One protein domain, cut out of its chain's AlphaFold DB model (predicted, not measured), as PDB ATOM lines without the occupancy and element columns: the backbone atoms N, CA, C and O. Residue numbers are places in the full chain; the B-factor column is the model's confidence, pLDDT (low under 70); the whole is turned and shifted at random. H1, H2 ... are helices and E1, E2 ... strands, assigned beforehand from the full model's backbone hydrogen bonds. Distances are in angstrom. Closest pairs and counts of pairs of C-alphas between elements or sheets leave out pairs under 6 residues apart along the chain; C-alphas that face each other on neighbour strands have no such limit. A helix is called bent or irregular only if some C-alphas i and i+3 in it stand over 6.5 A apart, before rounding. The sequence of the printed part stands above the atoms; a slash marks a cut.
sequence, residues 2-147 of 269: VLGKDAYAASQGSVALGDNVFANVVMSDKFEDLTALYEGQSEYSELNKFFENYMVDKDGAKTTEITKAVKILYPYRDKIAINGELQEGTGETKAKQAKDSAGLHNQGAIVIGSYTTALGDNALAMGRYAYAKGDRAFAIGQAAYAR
ATOM      1  N   VAL A   2      29.674 -22.318 -32.791       92.19
ATOM      2  CA  VAL A   2      30.804 -22.628 -33.677       92.19
ATOM      3  C   VAL A   2      30.391 -23.769 -34.600       92.19
ATOM      4  O   VAL A   2      29.864 -24.771 -34.121       92.19
ATOM      5  N   LEU A   3      30.599 -23.610 -35.906       94.25
ATOM      6  CA  LEU A   3      30.368 -24.652 -36.903       94.25
ATOM      7  C   LEU A   3      31.386 -24.522 -38.040       94.25
ATOM      8  O   LEU A   3      31.349 -23.542 -38.775       94.25
ATOM      9  N   GLY A   4      32.247 -25.525 -38.212       91.50
ATOM     10  CA  GLY A   4      33.232 -25.603 -39.297       91.50
ATOM     11  C   GLY A   4      34.633 -25.970 -38.806       91.50
ATOM     12  O   GLY A   4      34.855 -26.137 -37.604       91.50
ATOM     13  N   LYS A   5      35.569 -26.171 -39.738       88.38
ATOM     14  CA  LYS A   5      36.934 -26.613 -39.421       88.38
ATOM     15  C   LYS A   5      37.781 -25.428 -38.956       88.38
ATOM     16  O   LYS A   5      37.805 -24.399 -39.622       88.38
ATOM     17  N   ASP A   6      38.534 -25.590 -37.867       88.00
ATOM     18  CA  ASP A   6      39.410 -24.535 -37.327       88.00
ATOM     19  C   ASP A   6      38.634 -23.222 -37.066       88.00
ATOM     20  O   ASP A   6      39.103 -22.116 -37.336       88.00
ATOM     21  N   ALA A   7      37.397 -23.368 -36.586       92.19
ATOM     22  CA  ALA A   7      36.482 -22.286 -36.263       92.19
ATOM     23  C   ALA A   7      36.490 -22.012 -34.756       92.19
ATOM     24  O   ALA A   7      36.394 -22.939 -33.952       92.19
ATOM     25  N   TYR A   8      36.557 -20.741 -34.364       93.75
ATOM     26  CA  TYR A   8      36.673 -20.344 -32.965       93.75
ATOM     27  C   TYR A   8      35.799 -19.133 -32.647       93.75
ATOM     28  O   TYR A   8      35.853 -18.107 -33.322       93.75
ATOM     29  N   ALA A   9      35.031 -19.245 -31.565       94.31
ATOM     30  CA  ALA A   9      34.298 -18.149 -30.945       94.31
ATOM     31  C   ALA A   9      34.562 -18.188 -29.436       94.31
ATOM     32  O   ALA A   9      34.209 -19.174 -28.787       94.31
ATOM     33  N   ALA A  10      35.195 -17.150 -28.884       91.00
ATOM     34  CA  ALA A  10      35.652 -17.164 -27.486       91.00
ATOM     35  C   ALA A  10      34.780 -16.355 -26.514       91.00
ATOM     36  O   ALA A  10      35.046 -16.367 -25.313       91.00
ATOM     37  N   SER A  11      33.743 -15.665 -26.995       90.81
ATOM     38  CA  SER A  11      32.911 -14.787 -26.168       90.81
ATOM     39  C   SER A  11      31.424 -15.133 -26.178       90.81
ATOM     40  O   SER A  11      30.917 -15.837 -27.057       90.81
ATOM     41  N   GLN A  12      30.703 -14.605 -25.187       91.50
ATOM     42  CA  GLN A  12      29.247 -14.685 -25.136       91.50
ATOM     43  C   GLN A  12      28.628 -14.025 -26.373       91.50
ATOM     44  O   GLN A  12      29.067 -12.966 -26.815       91.50
ATOM     45  N   GLY A  13      27.614 -14.672 -26.948       92.81
ATOM     46  CA  GLY A  13      26.925 -14.181 -28.144       92.81
ATOM     47  C   GLY A  13      27.716 -14.322 -29.447       92.81
ATOM     48  O   GLY A  13      27.136 -14.104 -30.506       92.81
ATOM     49  N   SER A  14      28.991 -14.728 -29.406       96.38
ATOM     50  CA  SER A  14      29.777 -14.876 -30.630       96.38
ATOM     51  C   SER A  14      29.354 -16.071 -31.476       96.38
ATOM     52  O   SER A  14      29.017 -17.152 -30.969       96.38
ATOM     53  N   VAL A  15      29.425 -15.890 -32.791       97.75
ATOM     54  CA  VAL A  15      29.102 -16.891 -33.806       97.75
ATOM     55  C   VAL A  15      30.266 -17.010 -34.782       97.75
ATOM     56  O   VAL A  15      30.704 -16.014 -35.341       97.75
ATOM     57  N   ALA A  16      30.732 -18.232 -35.021       96.88
ATOM     58  CA  ALA A  16      31.746 -18.540 -36.018       96.88
ATOM     59  C   ALA A  16      31.243 -19.677 -36.920       96.88
ATOM     60  O   ALA A  16      31.021 -20.795 -36.449       96.88
ATOM     61  N   LEU A  17      31.020 -19.379 -38.200       97.62
ATOM     62  CA  LEU A  17      30.480 -20.304 -39.195       97.62
ATOM     63  C   LEU A  17      31.396 -20.388 -40.424       97.62
ATOM     64  O   LEU A  17      31.568 -19.406 -41.148       97.62
ATOM     65  N   GLY A  18      31.920 -21.580 -40.689       94.31
ATOM     66  CA  GLY A  18      32.780 -21.907 -41.823       94.31
ATOM     67  C   GLY A  18      34.200 -22.284 -41.405       94.31
ATOM     68  O   GLY A  18      34.430 -22.673 -40.266       94.31
ATOM     69  N   ASP A  19      35.149 -22.215 -42.336       90.69
ATOM     70  CA  ASP A  19      36.484 -22.795 -42.140       90.69
ATOM     71  C   ASP A  19      37.540 -21.725 -41.850       90.69
ATOM     72  O   ASP A  19      37.678 -20.775 -42.621       90.69
ATOM     73  N   ASN A  20      38.359 -21.908 -40.811       89.31
ATOM     74  CA  ASN A  20      39.365 -20.932 -40.371       89.31
ATOM     75  C   ASN A  20      38.710 -19.580 -40.056       89.31
ATOM     76  O   ASN A  20      38.964 -18.572 -40.718       89.31
ATOM     77  N   VAL A  21      37.789 -19.574 -39.097       93.69
ATOM     78  CA  VAL A  21      36.998 -18.390 -38.738       93.69
ATOM     79  C   VAL A  21      37.160 -18.044 -37.265       93.69
ATOM     80  O   VAL A  21      37.208 -18.934 -36.419       93.69
ATOM     81  N   PHE A  22      37.246 -16.752 -36.953       94.31
ATOM     82  CA  PHE A  22      37.740 -16.283 -35.656       94.31
ATOM     83  C   PHE A  22      36.895 -15.122 -35.121       94.31
ATOM     84  O   PHE A  22      36.984 -14.012 -35.644       94.31
ATOM     85  N   ALA A  23      36.083 -15.372 -34.089       96.69
ATOM     86  CA  ALA A  23      35.168 -14.401 -33.478       96.69
ATOM     87  C   ALA A  23      35.567 -14.075 -32.022       96.69
ATOM     88  O   ALA A  23      35.545 -14.952 -31.152       96.69
ATOM     89  N   ASN A  24      35.922 -12.810 -31.756       95.44
ATOM     90  CA  ASN A  24      36.380 -12.297 -30.451       95.44
ATOM     91  C   ASN A  24      37.469 -13.143 -29.777       95.44
ATOM     92  O   ASN A  24      37.447 -13.358 -28.562       95.44
ATOM     93  N   VAL A  25      38.423 -13.633 -30.561       93.38
ATOM     94  CA  VAL A  25      39.539 -14.445 -30.071       93.38
ATOM     95  C   VAL A  25      40.824 -13.624 -29.982       93.38
ATOM     96  O   VAL A  25      41.025 -12.687 -30.749       93.38
ATOM     97  N   VAL A  26      41.728 -14.001 -29.082       90.00
ATOM     98  CA  VAL A  26      43.113 -13.512 -29.097       90.00
ATOM     99  C   VAL A  26      43.888 -14.284 -30.164       90.00
ATOM    100  O   VAL A  26      43.964 -15.516 -30.116       90.00
ATOM    101  N   MET A  27      44.470 -13.569 -31.123       86.44
ATOM    102  CA  MET A  27      45.342 -14.164 -32.139       86.44
ATOM    103  C   MET A  27      46.717 -14.510 -31.541       86.44
ATOM    104  O   MET A  27      47.134 -13.933 -30.539       86.44
ATOM    105  N   SER A  28      47.401 -15.501 -32.110       81.12
ATOM    106  CA  SER A  28      48.732 -15.943 -31.664       81.12
ATOM    107  C   SER A  28      49.824 -14.937 -32.025       81.12
ATOM    108  O   SER A  28      49.658 -14.159 -32.951       81.12
ATOM    109  N   ASP A  29      50.997 -15.040 -31.405       71.81
ATOM    110  CA  ASP A  29      52.156 -14.197 -31.752       71.81
ATOM    111  C   ASP A  29      52.700 -14.464 -33.171       71.81
ATOM    112  O   ASP A  29      53.459 -13.671 -33.717       71.81
ATOM    113  N   LYS A  30      52.308 -15.593 -33.787       63.28
ATOM    114  CA  LYS A  30      52.593 -15.912 -35.198       63.28
ATOM    115  C   LYS A  30      51.649 -15.208 -36.165       63.28
ATOM    116  O   LYS A  30      51.885 -15.256 -37.373       63.28
ATOM    117  N   PHE A  31      50.581 -14.606 -35.646       65.75
ATOM    118  CA  PHE A  31      49.719 -13.731 -36.411       65.75
ATOM    119  C   PHE A  31      50.521 -12.498 -36.792       65.75
ATOM    120  O   PHE A  31      50.618 -11.529 -36.044       65.75
ATOM    121  N   GLU A  32      51.116 -12.552 -37.979       58.31
ATOM    122  CA  GLU A  32      51.498 -11.334 -38.668       58.31
ATOM    123  C   GLU A  32      50.239 -10.509 -38.814       58.31
ATOM    124  O   GLU A  32      49.259 -10.973 -39.403       58.31
ATOM    125  N   ASP A  33      50.260  -9.330 -38.201       61.97
ATOM    126  CA  ASP A  33      49.108  -8.458 -38.138       61.97
ATOM    127  C   ASP A  33      48.553  -8.288 -39.554       61.97
ATOM    128  O   ASP A  33      49.158  -7.611 -40.388       61.97
ATOM    129  N   LEU A  34      47.406  -8.926 -39.840       63.53
ATOM    130  CA  LEU A  34      46.732  -8.830 -41.137       63.53
ATOM    131  C   LEU A  34      46.566  -7.358 -41.526       63.53
ATOM    132  O   LEU A  34      46.589  -7.026 -42.704       63.53
ATOM    133  N   THR A  35      46.486  -6.462 -40.543       65.69
ATOM    134  CA  THR A  35      46.571  -5.013 -40.727       65.69
ATOM    135  C   THR A  35      47.690  -4.615 -41.690       65.69
ATOM    136  O   THR A  35      47.387  -3.963 -42.675       65.69
ATOM    137  N   ALA A  36      48.932  -5.083 -41.528       63.41
ATOM    138  CA  ALA A  36      50.040  -4.758 -42.434       63.41
ATOM    139  C   ALA A  36      49.790  -5.226 -43.882       63.41
ATOM    140  O   ALA A  36      50.127  -4.517 -44.832       63.41
ATOM    141  N   LEU A  37      49.139  -6.380 -44.054       62.81
ATOM    142  CA  LEU A  37      48.760  -6.943 -45.352       62.81
ATOM    143  C   LEU A  37      47.652  -6.122 -46.030       62.81
ATOM    144  O   LEU A  37      47.744  -5.818 -47.221       62.81
ATOM    145  N   TYR A  38      46.624  -5.714 -45.282       65.56
ATOM    146  CA  TYR A  38      45.539  -4.873 -45.798       65.56
ATOM    147  C   TYR A  38      45.919  -3.383 -45.912       65.56
ATOM    148  O   TYR A  38      45.296  -2.660 -46.698       65.56
ATOM    149  N   GLU A  39      46.936  -2.930 -45.174       67.12
ATOM    150  CA  GLU A  39      47.479  -1.564 -45.170       67.12
ATOM    151  C   GLU A  39      48.647  -1.355 -46.130       67.12
ATOM    152  O   GLU A  39      48.965  -0.206 -46.430       67.12
ATOM    153  N   GLY A  40      49.254  -2.426 -46.647       55.41
ATOM    154  CA  GLY A  40      50.388  -2.364 -47.575       55.41
ATOM    155  C   GLY A  40      51.688  -1.866 -46.953       55.41
ATOM    156  O   GLY A  40      52.521  -1.297 -47.657       55.41
ATOM    157  N   GLN A  41      51.872  -2.076 -45.652       49.50
ATOM    158  CA  GLN A  41      53.146  -1.846 -44.972       49.50
ATOM    159  C   GLN A  41      54.066  -3.062 -45.225       49.50
ATOM    160  O   GLN A  41      53.616  -4.200 -45.093       49.50
ATOM    161  N   SER A  42      55.353  -2.836 -45.548       51.22
ATOM    162  CA  SER A  42      56.436  -3.840 -45.750       51.22
ATOM    163  C   SER A  42      56.426  -4.678 -47.060       51.22
ATOM    164  O   SER A  42      55.943  -4.223 -48.099       51.22
ATOM    165  N   GLU A  43      57.011  -5.893 -47.035       42.19
ATOM    166  CA  GLU A  43      57.163  -6.864 -48.144       42.19
ATOM    167  C   GLU A  43      55.824  -7.257 -48.807       42.19
ATOM    168  O   GLU A  43      55.791  -7.823 -49.897       42.19
ATOM    169  N   TYR A  44      54.703  -6.885 -48.184       48.81
ATOM    170  CA  TYR A  44      53.329  -7.232 -48.558       48.81
ATOM    171  C   TYR A  44      52.616  -6.160 -49.380       48.81
ATOM    172  O   TYR A  44      51.396  -6.185 -49.560       48.81
ATOM    173  N   SER A  45      53.409  -5.261 -49.970       52.06
ATOM    174  CA  SER A  45      52.956  -4.276 -50.947       52.06
ATOM    175  C   SER A  45      52.179  -4.882 -52.118       52.06
ATOM    176  O   SER A  45      51.463  -4.143 -52.763       52.06
ATOM    177  N   GLU A  46      52.263  -6.185 -52.408       55.25
ATOM    178  CA  GLU A  46      51.545  -6.808 -53.528       55.25
ATOM    179  C   GLU A  46      50.021  -6.791 -53.386       55.25
ATOM    180  O   GLU A  46      49.349  -6.640 -54.398       55.25
ATOM    181  N   LEU A  47      49.454  -6.904 -52.177       58.56
ATOM    182  CA  LEU A  47      47.994  -6.849 -52.016       58.56
ATOM    183  C   LEU A  47      47.484  -5.419 -52.218       58.56
ATOM    184  O   LEU A  47      46.516  -5.198 -52.945       58.56
ATOM    185  N   ASN A  48      48.171  -4.439 -51.628       55.84
ATOM    186  CA  ASN A  48      47.871  -3.030 -51.869       55.84
ATOM    187  C   ASN A  48      48.148  -2.632 -53.315       55.84
ATOM    188  O   ASN A  48      47.257  -2.078 -53.933       55.84
ATOM    189  N   LYS A  49      49.297  -2.994 -53.892       56.78
ATOM    190  CA  LYS A  49      49.627  -2.787 -55.310       56.78
ATOM    191  C   LYS A  49      48.664  -3.520 -56.227       56.78
ATOM    192  O   LYS A  49      48.391  -3.017 -57.299       56.78
ATOM    193  N   PHE A  50      48.131  -4.682 -55.858       60.19
ATOM    194  CA  PHE A  50      47.074  -5.335 -56.627       60.19
ATOM    195  C   PHE A  50      45.829  -4.450 -56.644       60.19
ATOM    196  O   PHE A  50      45.323  -4.149 -57.719       60.19
ATOM    197  N   PHE A  51      45.385  -3.969 -55.481       56.75
ATOM    198  CA  PHE A  51      44.237  -3.069 -55.392       56.75
ATOM    199  C   PHE A  51      44.491  -1.686 -56.030       56.75
ATOM    200  O   PHE A  51      43.578  -1.136 -56.641       56.75
ATOM    201  N   GLU A  52      45.714  -1.156 -55.954       54.91
ATOM    202  CA  GLU A  52      46.146   0.134 -56.512       54.91
ATOM    203  C   GLU A  52      46.414   0.065 -58.024       54.91
ATOM    204  O   GLU A  52      45.971   0.933 -58.765       54.91
ATOM    205  N   ASN A  53      47.060  -0.986 -58.534       48.59
ATOM    206  CA  ASN A  53      47.258  -1.192 -59.975       48.59
ATOM    207  C   ASN A  53      45.927  -1.503 -60.679       48.59
ATOM    208  O   ASN A  53      45.752  -1.160 -61.846       48.59
ATOM    209  N   TYR A  54      44.944  -2.053 -59.958       50.78
ATOM    210  CA  TYR A  54      43.564  -2.155 -60.438       50.78
ATOM    211  C   TYR A  54      42.854  -0.800 -60.594       50.78
ATOM    212  O   TYR A  54      41.806  -0.711 -61.239       50.78
ATOM    213  N   MET A  55      43.415   0.272 -60.021       45.41
ATOM    214  CA  MET A  55      42.960   1.644 -60.258       45.41
ATOM    215  C   MET A  55      43.372   2.157 -61.652       45.41
ATOM    216  O   MET A  55      42.927   3.236 -62.039       45.41
ATOM    217  N   VAL A  56      44.192   1.409 -62.410       42.53
ATOM    218  CA  VAL A  56      44.783   1.861 -63.685       42.53
ATOM    219  C   VAL A  56      44.288   1.073 -64.907       42.53
ATOM    220  O   VAL A  56      44.311   1.618 -66.012       42.53
ATOM    221  N   ASP A  57      43.800  -0.162 -64.752       37.47
ATOM    222  CA  ASP A  57      43.536  -1.024 -65.913       37.47
ATOM    223  C   ASP A  57      42.113  -0.865 -66.492       37.47
ATOM    224  O   ASP A  57      41.100  -1.001 -65.795       37.47
ATOM    225  N   LYS A  58      42.040  -0.518 -67.784       44.22
ATOM    226  CA  LYS A  58      40.814  -0.116 -68.503       44.22
ATOM    227  C   LYS A  58      40.036  -1.287 -69.113       44.22
ATOM    228  O   LYS A  58      38.902  -1.081 -69.542       44.22
ATOM    229  N   ASP A  59      40.575  -2.507 -69.084       41.47
ATOM    230  CA  ASP A  59      40.097  -3.584 -69.956       41.47
ATOM    231  C   ASP A  59      39.585  -4.827 -69.195       41.47
ATOM    232  O   ASP A  59      40.283  -5.806 -68.963       41.47
ATOM    233  N   GLY A  60      38.295  -4.803 -68.844       42.38
ATOM    234  CA  GLY A  60      37.349  -5.921 -69.037       42.38
ATOM    235  C   GLY A  60      37.539  -7.313 -68.392       42.38
ATOM    236  O   GLY A  60      36.618  -8.120 -68.513       42.38
ATOM    237  N   ALA A  61      38.622  -7.654 -67.692       40.34
ATOM    238  CA  ALA A  61      38.898  -9.041 -67.268       40.34
ATOM    239  C   ALA A  61      38.347  -9.429 -65.871       40.34
ATOM    240  O   ALA A  61      39.068  -9.922 -65.008       40.34
ATOM    241  N   LYS A  62      37.038  -9.262 -65.637       48.84
ATOM    242  CA  LYS A  62      36.413  -9.315 -64.292       48.84
ATOM    243  C   LYS A  62      36.394 -10.668 -63.542       48.84
ATOM    244  O   LYS A  62      36.051 -10.668 -62.363       48.84
ATOM    245  N   THR A  63      36.746 -11.810 -64.140       38.75
ATOM    246  CA  THR A  63      36.528 -13.138 -63.502       38.75
ATOM    247  C   THR A  63      37.812 -13.885 -63.117       38.75
ATOM    248  O   THR A  63      37.796 -14.721 -62.216       38.75
ATOM    249  N   THR A  64      38.954 -13.564 -63.730       41.66
ATOM    250  CA  THR A  64      40.241 -14.268 -63.513       41.66
ATOM    251  C   THR A  64      41.030 -13.717 -62.310       41.66
ATOM    252  O   THR A  64      42.029 -14.293 -61.878       41.66
ATOM    253  N   GLU A  65      40.577 -12.600 -61.739       51.78
ATOM    254  CA  GLU A  65      41.337 -11.775 -60.789       51.78
ATOM    255  C   GLU A  65      40.916 -11.953 -59.329       51.78
ATOM    256  O   GLU A  65      41.743 -11.800 -58.430       51.78
ATOM    257  N   ILE A  66      39.686 -12.421 -59.090       47.91
ATOM    258  CA  ILE A  66      39.194 -12.886 -57.778       47.91
ATOM    259  C   ILE A  66      40.143 -13.949 -57.197       47.91
ATOM    260  O   ILE A  66      40.417 -13.972 -55.996       47.91
ATOM    261  N   THR A  67      40.716 -14.778 -58.074       51.62
ATOM    262  CA  THR A  67      41.708 -15.805 -57.750       51.62
ATOM    263  C   THR A  67      43.062 -15.213 -57.338       51.62
ATOM    264  O   THR A  67      43.774 -15.846 -56.566       51.62
ATOM    265  N   LYS A  68      43.444 -14.013 -57.805       57.91
ATOM    266  CA  LYS A  68      44.752 -13.399 -57.503       57.91
ATOM    267  C   LYS A  68      44.817 -12.840 -56.081       57.91
ATOM    268  O   LYS A  68      45.736 -13.208 -55.364       57.91
ATOM    269  N   ALA A  69      43.822 -12.070 -55.628       58.19
ATOM    270  CA  ALA A  69      43.770 -11.609 -54.231       58.19
ATOM    271  C   ALA A  69      43.743 -12.792 -53.244       58.19
ATOM    272  O   ALA A  69      44.474 -12.820 -52.261       58.19
ATOM    273  N   VAL A  70      42.965 -13.832 -53.565       62.06
ATOM    274  CA  VAL A  70      42.944 -15.089 -52.801       62.06
ATOM    275  C   VAL A  70      44.312 -15.768 -52.781       62.06
ATOM    276  O   VAL A  70      44.701 -16.276 -51.734       62.06
ATOM    277  N   LYS A  71      45.020 -15.795 -53.919       64.00
ATOM    278  CA  LYS A  71      46.373 -16.355 -54.038       64.00
ATOM    279  C   LYS A  71      47.407 -15.551 -53.254       64.00
ATOM    280  O   LYS A  71      48.295 -16.179 -52.702       64.00
ATOM    281  N   ILE A  72      47.279 -14.225 -53.170       64.62
ATOM    282  CA  ILE A  72      48.156 -13.380 -52.343       64.62
ATOM    283  C   ILE A  72      47.925 -13.670 -50.858       64.62
ATOM    284  O   ILE A  72      48.878 -13.748 -50.102       64.62
ATOM    285  N   LEU A  73      46.677 -13.891 -50.436       64.88
ATOM    286  CA  LEU A  73      46.352 -14.188 -49.035       64.88
ATOM    287  C   LEU A  73      46.663 -15.643 -48.634       64.88
ATOM    288  O   LEU A  73      46.871 -15.934 -47.458       64.88
ATOM    289  N   TYR A  74      46.712 -16.566 -49.598       67.75
ATOM    290  CA  TYR A  74      46.861 -18.003 -49.346       67.75
ATOM    291  C   TYR A  74      48.135 -18.396 -48.565       67.75
ATOM    292  O   TYR A  74      48.012 -19.216 -47.656       67.75
ATOM    293  N   PRO A  75      49.330 -17.824 -48.831       69.44
ATOM    294  CA  PRO A  75      50.544 -18.092 -48.056       69.44
ATOM    295  C   PRO A  75      50.462 -17.656 -46.587       69.44
ATOM    296  O   PRO A  75      51.196 -18.184 -45.758       69.44
ATOM    297  N   TYR A  76      49.570 -16.720 -46.244       67.00
ATOM    298  CA  TYR A  76      49.414 -16.210 -44.874       67.00
ATOM    299  C   TYR A  76      48.454 -17.040 -44.036       67.00
ATOM    300  O   TYR A  76      48.350 -16.813 -42.835       67.00
ATOM    301  N   ARG A  77      47.765 -18.019 -44.629       68.75
ATOM    302  CA  ARG A  77      46.762 -18.822 -43.923       68.75
ATOM    303  C   ARG A  77      47.326 -19.489 -42.662       68.75
ATOM    304  O   ARG A  77      46.655 -19.508 -41.642       68.75
ATOM    305  N   ASP A  78      48.575 -19.957 -42.721       67.25
ATOM    306  CA  ASP A  78      49.230 -20.676 -41.623       67.25
ATOM    307  C   ASP A  78      49.700 -19.709 -40.513       67.25
ATOM    308  O   ASP A  78      50.053 -20.135 -39.414       67.25
ATOM    309  N   LYS A  79      49.679 -18.397 -40.793       69.00
ATOM    310  CA  LYS A  79      49.917 -17.317 -39.824       69.00
ATOM    311  C   LYS A  79      48.624 -16.884 -39.125       69.00
ATOM    312  O   LYS A  79      48.679 -16.291 -38.053       69.00
ATOM    313  N   ILE A  80      47.451 -17.218 -39.671       71.81
ATOM    314  CA  ILE A  80      46.155 -16.954 -39.033       71.81
ATOM    315  C   ILE A  80      45.875 -18.050 -38.000       71.81
ATOM    316  O   ILE A  80      45.166 -19.018 -38.259       71.81
ATOM    317  N   ALA A  81      46.467 -17.894 -36.820       73.62
ATOM    318  CA  ALA A  81      46.328 -18.827 -35.709       73.62
ATOM    319  C   ALA A  81      45.915 -18.103 -34.426       73.62
ATOM    320  O   ALA A  81      46.267 -16.942 -34.211       73.62
ATOM    321  N   ILE A  82      45.196 -18.811 -33.557       79.75
ATOM    322  CA  ILE A  82      44.763 -18.313 -32.247       79.75
ATOM    323  C   ILE A  82      45.801 -18.578 -31.159       79.75
ATOM    324  O   ILE A  82      46.548 -19.555 -31.214       79.75
ATOM    325  N   ASN A  83      45.790 -17.742 -30.123       79.69
ATOM    326  CA  ASN A  83      46.378 -18.087 -28.838       79.69
ATOM    327  C   ASN A  83      45.354 -18.928 -28.063       79.69
ATOM    328  O   ASN A  83      44.401 -18.396 -27.484       79.69
ATOM    329  N   GLY A  84      45.501 -20.249 -28.145       76.25
ATOM    330  CA  GLY A  84      44.587 -21.201 -27.530       76.25
ATOM    331  C   GLY A  84      45.221 -21.991 -26.389       76.25
ATOM    332  O   GLY A  84      46.430 -22.207 -26.363       76.25
ATOM    333  N   GLU A  85      44.390 -22.431 -25.451       79.25
ATOM    334  CA  GLU A  85      44.767 -23.349 -24.373       79.25
ATOM    335  C   GLU A  85      44.127 -24.713 -24.618       79.25
ATOM    336  O   GLU A  85      42.997 -24.795 -25.097       79.25
ATOM    337  N   LEU A  86      44.841 -25.792 -24.301       80.81
ATOM    338  CA  LEU A  86      44.264 -27.132 -24.351       80.81
ATOM    339  C   LEU A  86      43.181 -27.256 -23.282       80.81
ATOM    340  O   LEU A  86      43.430 -27.052 -22.095       80.81
ATOM    341  N   GLN A  87      41.979 -27.616 -23.712       76.56
ATOM    342  CA  GLN A  87      40.892 -27.929 -22.812       76.56
ATOM    343  C   GLN A  87      41.103 -29.329 -22.234       76.56
ATOM    344  O   GLN A  87      41.131 -30.331 -22.958       76.56
ATOM    345  N   GLU A  88      41.249 -29.396 -20.910       73.75
ATOM    346  CA  GLU A  88      41.359 -30.666 -20.201       73.75
ATOM    347  C   GLU A  88      40.151 -31.565 -20.495       73.75
ATOM    348  O   GLU A  88      39.001 -31.124 -20.544       73.75
ATOM    349  N   GLY A  89      40.428 -32.848 -20.718       77.56
ATOM    350  CA  GLY A  89      39.421 -33.872 -20.995       77.56
ATOM    351  C   GLY A  89      39.004 -33.994 -22.463       77.56
ATOM    352  O   GLY A  89      38.763 -35.115 -22.903       77.56
ATOM    353  N   THR A  90      38.958 -32.903 -23.237       79.44
ATOM    354  CA  THR A  90      38.625 -32.976 -24.677       79.44
ATOM    355  C   THR A  90      39.862 -32.989 -25.569       79.44
ATOM    356  O   THR A  90      39.817 -33.539 -26.667       79.44
ATOM    357  N   GLY A  91      40.972 -32.396 -25.113       75.75
ATOM    358  CA  GLY A  91      42.161 -32.184 -25.943       75.75
ATOM    359  C   GLY A  91      41.952 -31.132 -27.038       75.75
ATOM    360  O   GLY A  91      42.835 -30.925 -27.869       75.75
ATOM    361  N   GLU A  92      40.798 -30.459 -27.047       78.25
ATOM    362  CA  GLU A  92      40.488 -29.403 -28.004       78.25
ATOM    363  C   GLU A  92      41.203 -28.111 -27.620       78.25
ATOM    364  O   GLU A  92      41.391 -27.796 -26.446       78.25
ATOM    365  N   THR A  93      41.595 -27.330 -28.622       81.81
ATOM    366  CA  THR A  93      42.172 -26.007 -28.384       81.81
ATOM    367  C   THR A  93      41.047 -25.003 -28.157       81.81
ATOM    368  O   THR A  93      40.233 -24.753 -29.042       81.81
ATOM    369  N   LYS A  94      41.013 -24.390 -26.977       83.62
ATOM    370  CA  LYS A  94      40.072 -23.332 -26.624       83.62
ATOM    371  C   LYS A  94      40.711 -21.971 -26.856       83.62
ATOM    372  O   LYS A  94      41.747 -21.656 -26.277       83.62
ATOM    373  N   ALA A  95      40.080 -21.144 -27.681       88.12
ATOM    374  CA  ALA A  95      40.541 -19.782 -27.921       88.12
ATOM    375  C   ALA A  95      40.403 -18.898 -26.673       88.12
ATOM    376  O   ALA A  95      39.387 -18.943 -25.973       88.12
ATOM    377  N   LYS A  96      41.407 -18.050 -26.427       90.88
ATOM    378  CA  LYS A  96      41.318 -16.978 -25.428       90.88
ATOM    379  C   LYS A  96      40.387 -15.878 -25.915       90.88
ATOM    380  O   LYS A  96      40.409 -15.523 -27.090       90.88
ATOM    381  N   GLN A  97      39.597 -15.322 -25.005       91.12
ATOM    382  CA  GLN A  97      38.691 -14.221 -25.312       91.12
ATOM    383  C   GLN A  97      39.462 -12.907 -25.468       91.12
ATOM    384  O   GLN A  97      40.254 -12.548 -24.594       91.12
ATOM    385  N   ALA A  98      39.208 -12.196 -26.566       91.38
ATOM    386  CA  ALA A  98      39.755 -10.866 -26.803       91.38
ATOM    387  C   ALA A  98      39.175  -9.830 -25.829       91.38
ATOM    388  O   ALA A  98      38.073  -9.996 -25.293       91.38
ATOM    389  N   LYS A  99      39.931  -8.753 -25.621       90.94
ATOM    390  CA  LYS A  99      39.523  -7.598 -24.826       90.94
ATOM    391  C   LYS A  99      39.639  -6.322 -25.648       90.94
ATOM    392  O   LYS A  99      40.487  -6.253 -26.540       90.94
ATOM    393  N   ASP A 100      38.811  -5.342 -25.322       87.06
ATOM    394  CA  ASP A 100      38.845  -4.016 -25.923       87.06
ATOM    395  C   ASP A 100      39.966  -3.161 -25.309       87.06
ATOM    396  O   ASP A 100      40.711  -3.581 -24.413       87.06
ATOM    397  N   SER A 101      40.075  -1.923 -25.787       84.06
ATOM    398  CA  SER A 101      41.040  -0.943 -25.275       84.06
ATOM    399  C   SER A 101      40.834  -0.561 -23.798       84.06
ATOM    400  O   SER A 101      41.778  -0.097 -23.157       84.06
ATOM    401  N   ALA A 102      39.641  -0.787 -23.239       86.06
ATOM    402  CA  ALA A 102      39.320  -0.558 -21.831       86.06
ATOM    403  C   ALA A 102      39.575  -1.800 -20.950       86.06
ATOM    404  O   ALA A 102      39.388  -1.751 -19.733       86.06
ATOM    405  N   GLY A 103      40.020  -2.917 -21.539       88.25
ATOM    406  CA  GLY A 103      40.254  -4.181 -20.844       88.25
ATOM    407  C   GLY A 103      38.979  -4.974 -20.540       88.25
ATOM    408  O   GLY A 103      39.049  -5.979 -19.816       88.25
ATOM    409  N   LEU A 104      37.836  -4.551 -21.085       90.75
ATOM    410  CA  LEU A 104      36.582  -5.287 -21.035       90.75
ATOM    411  C   LEU A 104      36.617  -6.422 -22.054       90.75
ATOM    412  O   LEU A 104      37.332  -6.386 -23.048       90.75
ATOM    413  N   HIS A 105      35.871  -7.478 -21.771       93.25
ATOM    414  CA  HIS A 105      35.806  -8.636 -22.646       93.25
ATOM    415  C   HIS A 105      34.958  -8.335 -23.882       93.25
ATOM    416  O   HIS A 105      33.789  -7.993 -23.724       93.25
ATOM    417  N   ASN A 106      35.502  -8.563 -25.081       94.94
ATOM    418  CA  ASN A 106      34.743  -8.430 -26.327       94.94
ATOM    419  C   ASN A 106      33.661  -9.509 -26.395       94.94
ATOM    420  O   ASN A 106      33.892 -10.652 -25.980       94.94
ATOM    421  N   GLN A 107      32.496  -9.167 -26.935       95.56
ATOM    422  CA  GLN A 107      31.304 -10.004 -27.011       95.56
ATOM    423  C   GLN A 107      30.599  -9.886 -28.365       95.56
ATOM    424  O   GLN A 107      30.717  -8.905 -29.091       95.56
ATOM    425  N   GLY A 108      29.800 -10.899 -28.700       96.25
ATOM    426  CA  GLY A 108      28.828 -10.804 -29.786       96.25
ATOM    427  C   GLY A 108      29.398 -10.667 -31.199       96.25
ATOM    428  O   GLY A 108      28.651 -10.243 -32.078       96.25
ATOM    429  N   ALA A 109      30.666 -11.001 -31.449       97.88
ATOM    430  CA  ALA A 109      31.181 -10.996 -32.813       97.88
ATOM    431  C   ALA A 109      30.554 -12.103 -33.665       97.88
ATOM    432  O   ALA A 109      30.420 -13.255 -33.243       97.88
ATOM    433  N   ILE A 110      30.209 -11.772 -34.904       98.50
ATOM    434  CA  ILE A 110      29.635 -12.718 -35.861       98.50
ATOM    435  C   ILE A 110      30.591 -12.864 -37.038       98.50
ATOM    436  O   ILE A 110      31.002 -11.885 -37.658       98.50
ATOM    437  N   VAL A 111      30.927 -14.108 -37.361       97.94
ATOM    438  CA  VAL A 111      31.851 -14.450 -38.437       97.94
ATOM    439  C   VAL A 111      31.259 -15.544 -39.309       97.94
ATOM    440  O   VAL A 111      30.898 -16.610 -38.810       97.94
ATOM    441  N   ILE A 112      31.171 -15.289 -40.616       98.00
ATOM    442  CA  ILE A 112      30.631 -16.239 -41.599       98.00
ATOM    443  C   ILE A 112      31.519 -16.256 -42.850       98.00
ATOM    444  O   ILE A 112      31.621 -15.252 -43.553       98.00
ATOM    445  N   GLY A 113      32.123 -17.396 -43.188       94.88
ATOM    446  CA  GLY A 113      32.913 -17.529 -44.418       94.88
ATOM    447  C   GLY A 113      34.098 -18.479 -44.297       94.88
ATOM    448  O   GLY A 113      34.024 -19.508 -43.639       94.88
ATOM    449  N   SER A 114      35.200 -18.148 -44.965       90.31
ATOM    450  CA  SER A 114      36.453 -18.895 -44.826       90.31
ATOM    451  C   SER A 114      37.621 -17.940 -44.638       90.31
ATOM    452  O   SER A 114      37.681 -16.919 -45.333       90.31
ATOM    453  N   TYR A 115      38.551 -18.254 -43.736       88.69
ATOM    454  CA  TYR A 115      39.672 -17.369 -43.379       88.69
ATOM    455  C   TYR A 115      39.198 -15.980 -42.926       88.69
ATOM    456  O   TYR A 115      39.765 -14.963 -43.304       88.69
ATOM    457  N   THR A 116      38.075 -15.928 -42.210       92.75
ATOM    458  CA  THR A 116      37.347 -14.693 -41.878       92.75
ATOM    459  C   THR A 116      37.536 -14.368 -40.402       92.75
ATOM    460  O   THR A 116      37.491 -15.268 -39.569       92.75
ATOM    461  N   THR A 117      37.756 -13.101 -40.057       94.19
ATOM    462  CA  THR A 117      38.120 -12.711 -38.686       94.19
ATOM    463  C   THR A 117      37.321 -11.489 -38.235       94.19
ATOM    464  O   THR A 117      37.287 -10.485 -38.942       94.19
ATOM    465  N   ALA A 118      36.716 -11.548 -37.050       96.50
ATOM    466  CA  ALA A 118      36.138 -10.398 -36.356       96.50
ATOM    467  C   ALA A 118      36.680 -10.345 -34.919       96.50
ATOM    468  O   ALA A 118      36.388 -11.228 -34.109       96.50
ATOM    469  N   LEU A 119      37.499  -9.336 -34.608       93.62
ATOM    470  CA  LEU A 119      38.195  -9.237 -33.315       93.62
ATOM    471  C   LEU A 119      37.484  -8.312 -32.326       93.62
ATOM    472  O   LEU A 119      37.373  -8.673 -31.150       93.62
ATOM    473  N   GLY A 120      36.995  -7.163 -32.799       94.44
ATOM    474  CA  GLY A 120      36.384  -6.133 -31.961       94.44
ATOM    475  C   GLY A 120      35.050  -6.535 -31.335       94.44
ATOM    476  O   GLY A 120      34.371  -7.466 -31.780       94.44
ATOM    477  N   ASP A 121      34.675  -5.827 -30.276       96.19
ATOM    478  CA  ASP A 121      33.391  -5.999 -29.600       96.19
ATOM    479  C   ASP A 121      32.222  -5.742 -30.563       96.19
ATOM    480  O   ASP A 121      32.246  -4.789 -31.333       96.19
ATOM    481  N   ASN A 122      31.215  -6.615 -30.580       97.00
ATOM    482  CA  ASN A 122      30.077  -6.581 -31.510       97.00
ATOM    483  C   ASN A 122      30.441  -6.464 -33.009       97.00
ATOM    484  O   ASN A 122      29.643  -5.962 -33.803       97.00
ATOM    485  N   ALA A 123      31.632  -6.908 -33.419       98.12
ATOM    486  CA  ALA A 123      32.064  -6.834 -34.812       98.12
ATOM    487  C   ALA A 123      31.393  -7.900 -35.707       98.12
ATOM    488  O   ALA A 123      31.116  -9.022 -35.281       98.12
ATOM    489  N   LEU A 124      31.189  -7.583 -36.987       98.62
ATOM    490  CA  LEU A 124      30.674  -8.512 -37.998       98.62
ATOM    491  C   LEU A 124      31.683  -8.663 -39.136       98.62
ATOM    492  O   LEU A 124      32.030  -7.680 -39.786       98.62
ATOM    493  N   ALA A 125      32.074  -9.894 -39.453       98.31
ATOM    494  CA  ALA A 125      32.844 -10.198 -40.655       98.31
ATOM    495  C   ALA A 125      32.168 -11.305 -41.473       98.31
ATOM    496  O   ALA A 125      31.909 -12.401 -40.978       98.31
ATOM    497  N   MET A 126      31.885 -11.041 -42.746       98.25
ATOM    498  CA  MET A 126      31.209 -11.997 -43.620       98.25
ATOM    499  C   MET A 126      31.826 -12.021 -45.016       98.25
ATOM    500  O   MET A 126      31.882 -11.003 -45.699       98.25
ATOM    501  N   GLY A 127      32.218 -13.205 -45.477       95.06
ATOM    502  CA  GLY A 127      32.851 -13.418 -46.777       95.06
ATOM    503  C   GLY A 127      34.315 -13.829 -46.653       95.06
ATOM    504  O   GLY A 127      34.989 -13.531 -45.675       95.06
ATOM    505  N   ARG A 128      34.817 -14.548 -47.662       89.62
ATOM    506  CA  ARG A 128      36.167 -15.121 -47.629       89.62
ATOM    507  C   ARG A 128      37.228 -14.034 -47.419       89.62
ATOM    508  O   ARG A 128      37.301 -13.100 -48.217       89.62
ATOM    509  N   TYR A 129      38.071 -14.181 -46.399       89.00
ATOM    510  CA  TYR A 129      39.051 -13.168 -45.987       89.00
ATOM    511  C   TYR A 129      38.460 -11.806 -45.581       89.00
ATOM    512  O   TYR A 129      39.153 -10.796 -45.678       89.00
ATOM    513  N   ALA A 130      37.195 -11.715 -45.167       93.81
ATOM    514  CA  ALA A 130      36.725 -10.478 -44.544       93.81
ATOM    515  C   ALA A 130      37.371 -10.314 -43.157       93.81
ATOM    516  O   ALA A 130      37.540 -11.295 -42.422       93.81
ATOM    517  N   TYR A 131      37.736  -9.082 -42.809       94.25
ATOM    518  CA  TYR A 131      38.413  -8.769 -41.555       94.25
ATOM    519  C   TYR A 131      37.806  -7.522 -40.900       94.25
ATOM    520  O   TYR A 131      37.939  -6.413 -41.410       94.25
ATOM    521  N   ALA A 132      37.137  -7.706 -39.763       97.06
ATOM    522  CA  ALA A 132      36.634  -6.627 -38.916       97.06
ATOM    523  C   ALA A 132      37.492  -6.537 -37.645       97.06
ATOM    524  O   ALA A 132      37.402  -7.384 -36.752       97.06
ATOM    525  N   LYS A 133      38.381  -5.544 -37.585       94.25
ATOM    526  CA  LYS A 133      39.345  -5.377 -36.491       94.25
ATOM    527  C   LYS A 133      38.768  -4.549 -35.343       94.25
ATOM    528  O   LYS A 133      38.892  -4.972 -34.199       94.25
ATOM    529  N   GLY A 134      38.163  -3.404 -35.654       94.88
ATOM    530  CA  GLY A 134      37.658  -2.459 -34.658       94.88
ATOM    531  C   GLY A 134      36.380  -2.910 -33.954       94.88
ATOM    532  O   GLY A 134      35.651  -3.785 -34.431       94.88
ATOM    533  N   ASP A 135      36.087  -2.276 -32.823       96.19
ATOM    534  CA  ASP A 135      34.832  -2.466 -32.097       96.19
ATOM    535  C   ASP A 135      33.669  -1.917 -32.924       96.19
ATOM    536  O   ASP A 135      33.770  -0.853 -33.536       96.19
ATOM    537  N   ARG A 136      32.554  -2.649 -32.964       97.44
ATOM    538  CA  ARG A 136      31.373  -2.373 -33.793       97.44
ATOM    539  C   ARG A 136      31.718  -2.217 -35.279       97.44
ATOM    540  O   ARG A 136      31.000  -1.532 -36.002       97.44
ATOM    541  N   ALA A 137      32.817  -2.818 -35.742       98.25
ATOM    542  CA  ALA A 137      33.219  -2.778 -37.142       98.25
ATOM    543  C   ALA A 137      32.487  -3.846 -37.972       98.25
ATOM    544  O   ALA A 137      32.249  -4.965 -37.512       98.25
ATOM    545  N   PHE A 138      32.165  -3.518 -39.222       98.50
ATOM    546  CA  PHE A 138      31.428  -4.376 -40.148       98.50
ATOM    547  C   PHE A 138      32.226  -4.555 -41.437       98.50
ATOM    548  O   PHE A 138      32.419  -3.597 -42.175       98.50
ATOM    549  N   ALA A 139      32.652  -5.777 -41.745       98.38
ATOM    550  CA  ALA A 139      33.347  -6.124 -42.982       98.38
ATOM    551  C   ALA A 139      32.555  -7.194 -43.749       98.38
ATOM    552  O   ALA A 139      32.568  -8.369 -43.386       98.38
ATOM    553  N   ILE A 140      31.855  -6.808 -44.816       98.44
ATOM    554  CA  ILE A 140      31.011  -7.709 -45.609       98.44
ATOM    555  C   ILE A 140      31.496  -7.745 -47.057       98.44
ATOM    556  O   ILE A 140      31.407  -6.767 -47.790       98.44
ATOM    557  N   GLY A 141      31.947  -8.906 -47.509       95.44
ATOM    558  CA  GLY A 141      32.461  -9.133 -48.852       95.44
ATOM    559  C   GLY A 141      33.815  -9.823 -48.812       95.44
ATOM    560  O   GLY A 141      34.543  -9.773 -47.825       95.44
ATOM    561  N   GLN A 142      34.173 -10.486 -49.909       88.62
ATOM    562  CA  GLN A 142      35.486 -11.112 -50.004       88.62
ATOM    563  C   GLN A 142      36.588 -10.049 -49.869       88.62
ATOM    564  O   GLN A 142      36.583  -9.064 -50.607       88.62
ATOM    565  N   ALA A 143      37.541 -10.281 -48.962       87.75
ATOM    566  CA  ALA A 143      38.632  -9.358 -48.642       87.75
ATOM    567  C   ALA A 143      38.190  -7.952 -48.176       87.75
ATOM    568  O   ALA A 143      38.983  -7.017 -48.261       87.75
ATOM    569  N   ALA A 144      36.947  -7.784 -47.707       94.31
ATOM    570  CA  ALA A 144      36.513  -6.537 -47.077       94.31
ATOM    571  C   ALA A 144      37.272  -6.315 -45.760       94.31
ATOM    572  O   ALA A 144      37.500  -7.269 -45.012       94.31
ATOM    573  N   TYR A 145      37.647  -5.072 -45.467       94.88
ATOM    574  CA  TYR A 145      38.450  -4.735 -44.295       94.88
ATOM    575  C   TYR A 145      37.923  -3.497 -43.574       94.88
ATOM    576  O   TYR A 145      37.895  -2.407 -44.140       94.88
ATOM    577  N   ALA A 146      37.530  -3.671 -42.315       97.69
ATOM    578  CA  ALA A 146      37.064  -2.614 -41.428       97.69
ATOM    579  C   ALA A 146      38.043  -2.504 -40.246       97.69
ATOM    580  O   ALA A 146      38.112  -3.400 -39.400       97.69
ATOM    581  N   ARG A 147      38.882  -1.461 -40.250       94.69
ATOM    582  CA  ARG A 147      40.063  -1.357 -39.378       94.69
ATOM    583  C   ARG A 147      39.745  -0.788 -38.003       94.69
ATOM    584  O   ARG A 147      40.069  -1.417 -37.002       94.69
TER     585      ARG A 147
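What this domain is: This is residues 2 to 147 of the 269 residues of the protein "Autotransporter adhesin" of Actinobacillus seminis (UniProt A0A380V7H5). The printed part is a short solenoid of stacked, flattened turns, in which E1, E2, E5, E6 and E7 lie side by side and E2 and E5 each fold back on themselves. Between the neighbours E2 and E5 the chain makes a long excursion: H2 and H3 form a helical hairpin at one end of the longest axis, where residues 55 to 64 stick out, and the small strand hairpin E3 and E4 lies toward the other end. The 146 printed residues hold three named helices and seven named strands, in the order E1 E2 H1 H2 H3 E3 E4 E5 E6 E7; one sheet, E1 E2 E5 E6 E7, is parallel, the other, E3 E4, antiparallel. The class is mixed, helices and strands, with under half of the residues in named elements. The whole is compact, with a radius of gyration of the C-alphas of 15.7 A, yet elongated, spanning 56 by 31 by 26 A.

How they stand to each other: Start at E1, residues 7 to 9, an edge strand parallel to E2, residues 15 to 23; N 8 and O 21 are 2.8 A apart. E2 bends by 157 degrees at residue 19, and residues 2 to 3 pair with its residues 16 to 17. Beside E2 find E5, residues 110 to 118, parallel, with N 17 and O 111 at 2.8 A; it bends by 155 degrees at residue 114. Next come E6, residues 124 to 126, with N 125 and O 110 at 2.9 A, and the edge strand E7, residues 138 to 140, with N 139 and O 124 at 2.8 A. The sheet is twisted. H3, residues 66 to 79, only grazes it with residues 73 to 78. H2, residues 42 to 53, touches H3 with residues 46 to 50 alone, closest at the C-alphas of Leu 47 and Ile 72, 6.5 A, at a shallow tilt of 18 degrees, opposite ways. H1, residues 34 to 39, touches H2 at a steep tilt of 50 degrees, closest at the C-alphas of Leu 37 and Tyr 44, 5.6 A. In H1 every O i to N i+4 pair is within hydrogen-bond range; in H2 5 of 8 are, in H3 4 of 10, beside 6 of 11 O i to N i+3 pairs. E3, residues 84 to 86, and E4, residues 93 to 95, form a hairpin, with N 85 and O 94 at 2.9 A.

Where its parts are: Find C-alpha 7, where E1 begins, at (36.482, -22.286, -36.263). H3 runs 21.4 A from C-alpha 66 at (39.194, -12.886, -57.778), and H2 17.1 A; both are irregular, C-alphas 75 and 78 being 7.1 A apart and C-alphas 43 and 46 7.8 A. E7 ends at C-alpha 140, (31.011, -7.709, -45.609).

The domain as a whole: The farthest C-alphas, Lys 58 and Gly 89, are 58.3 A apart. The printed part has no cut; the links H2 to H3, E4 to E5 and E6 to E7 are long. Mean pLDDT of the printed part is 78.8, and residues 30 to 79 are under 70.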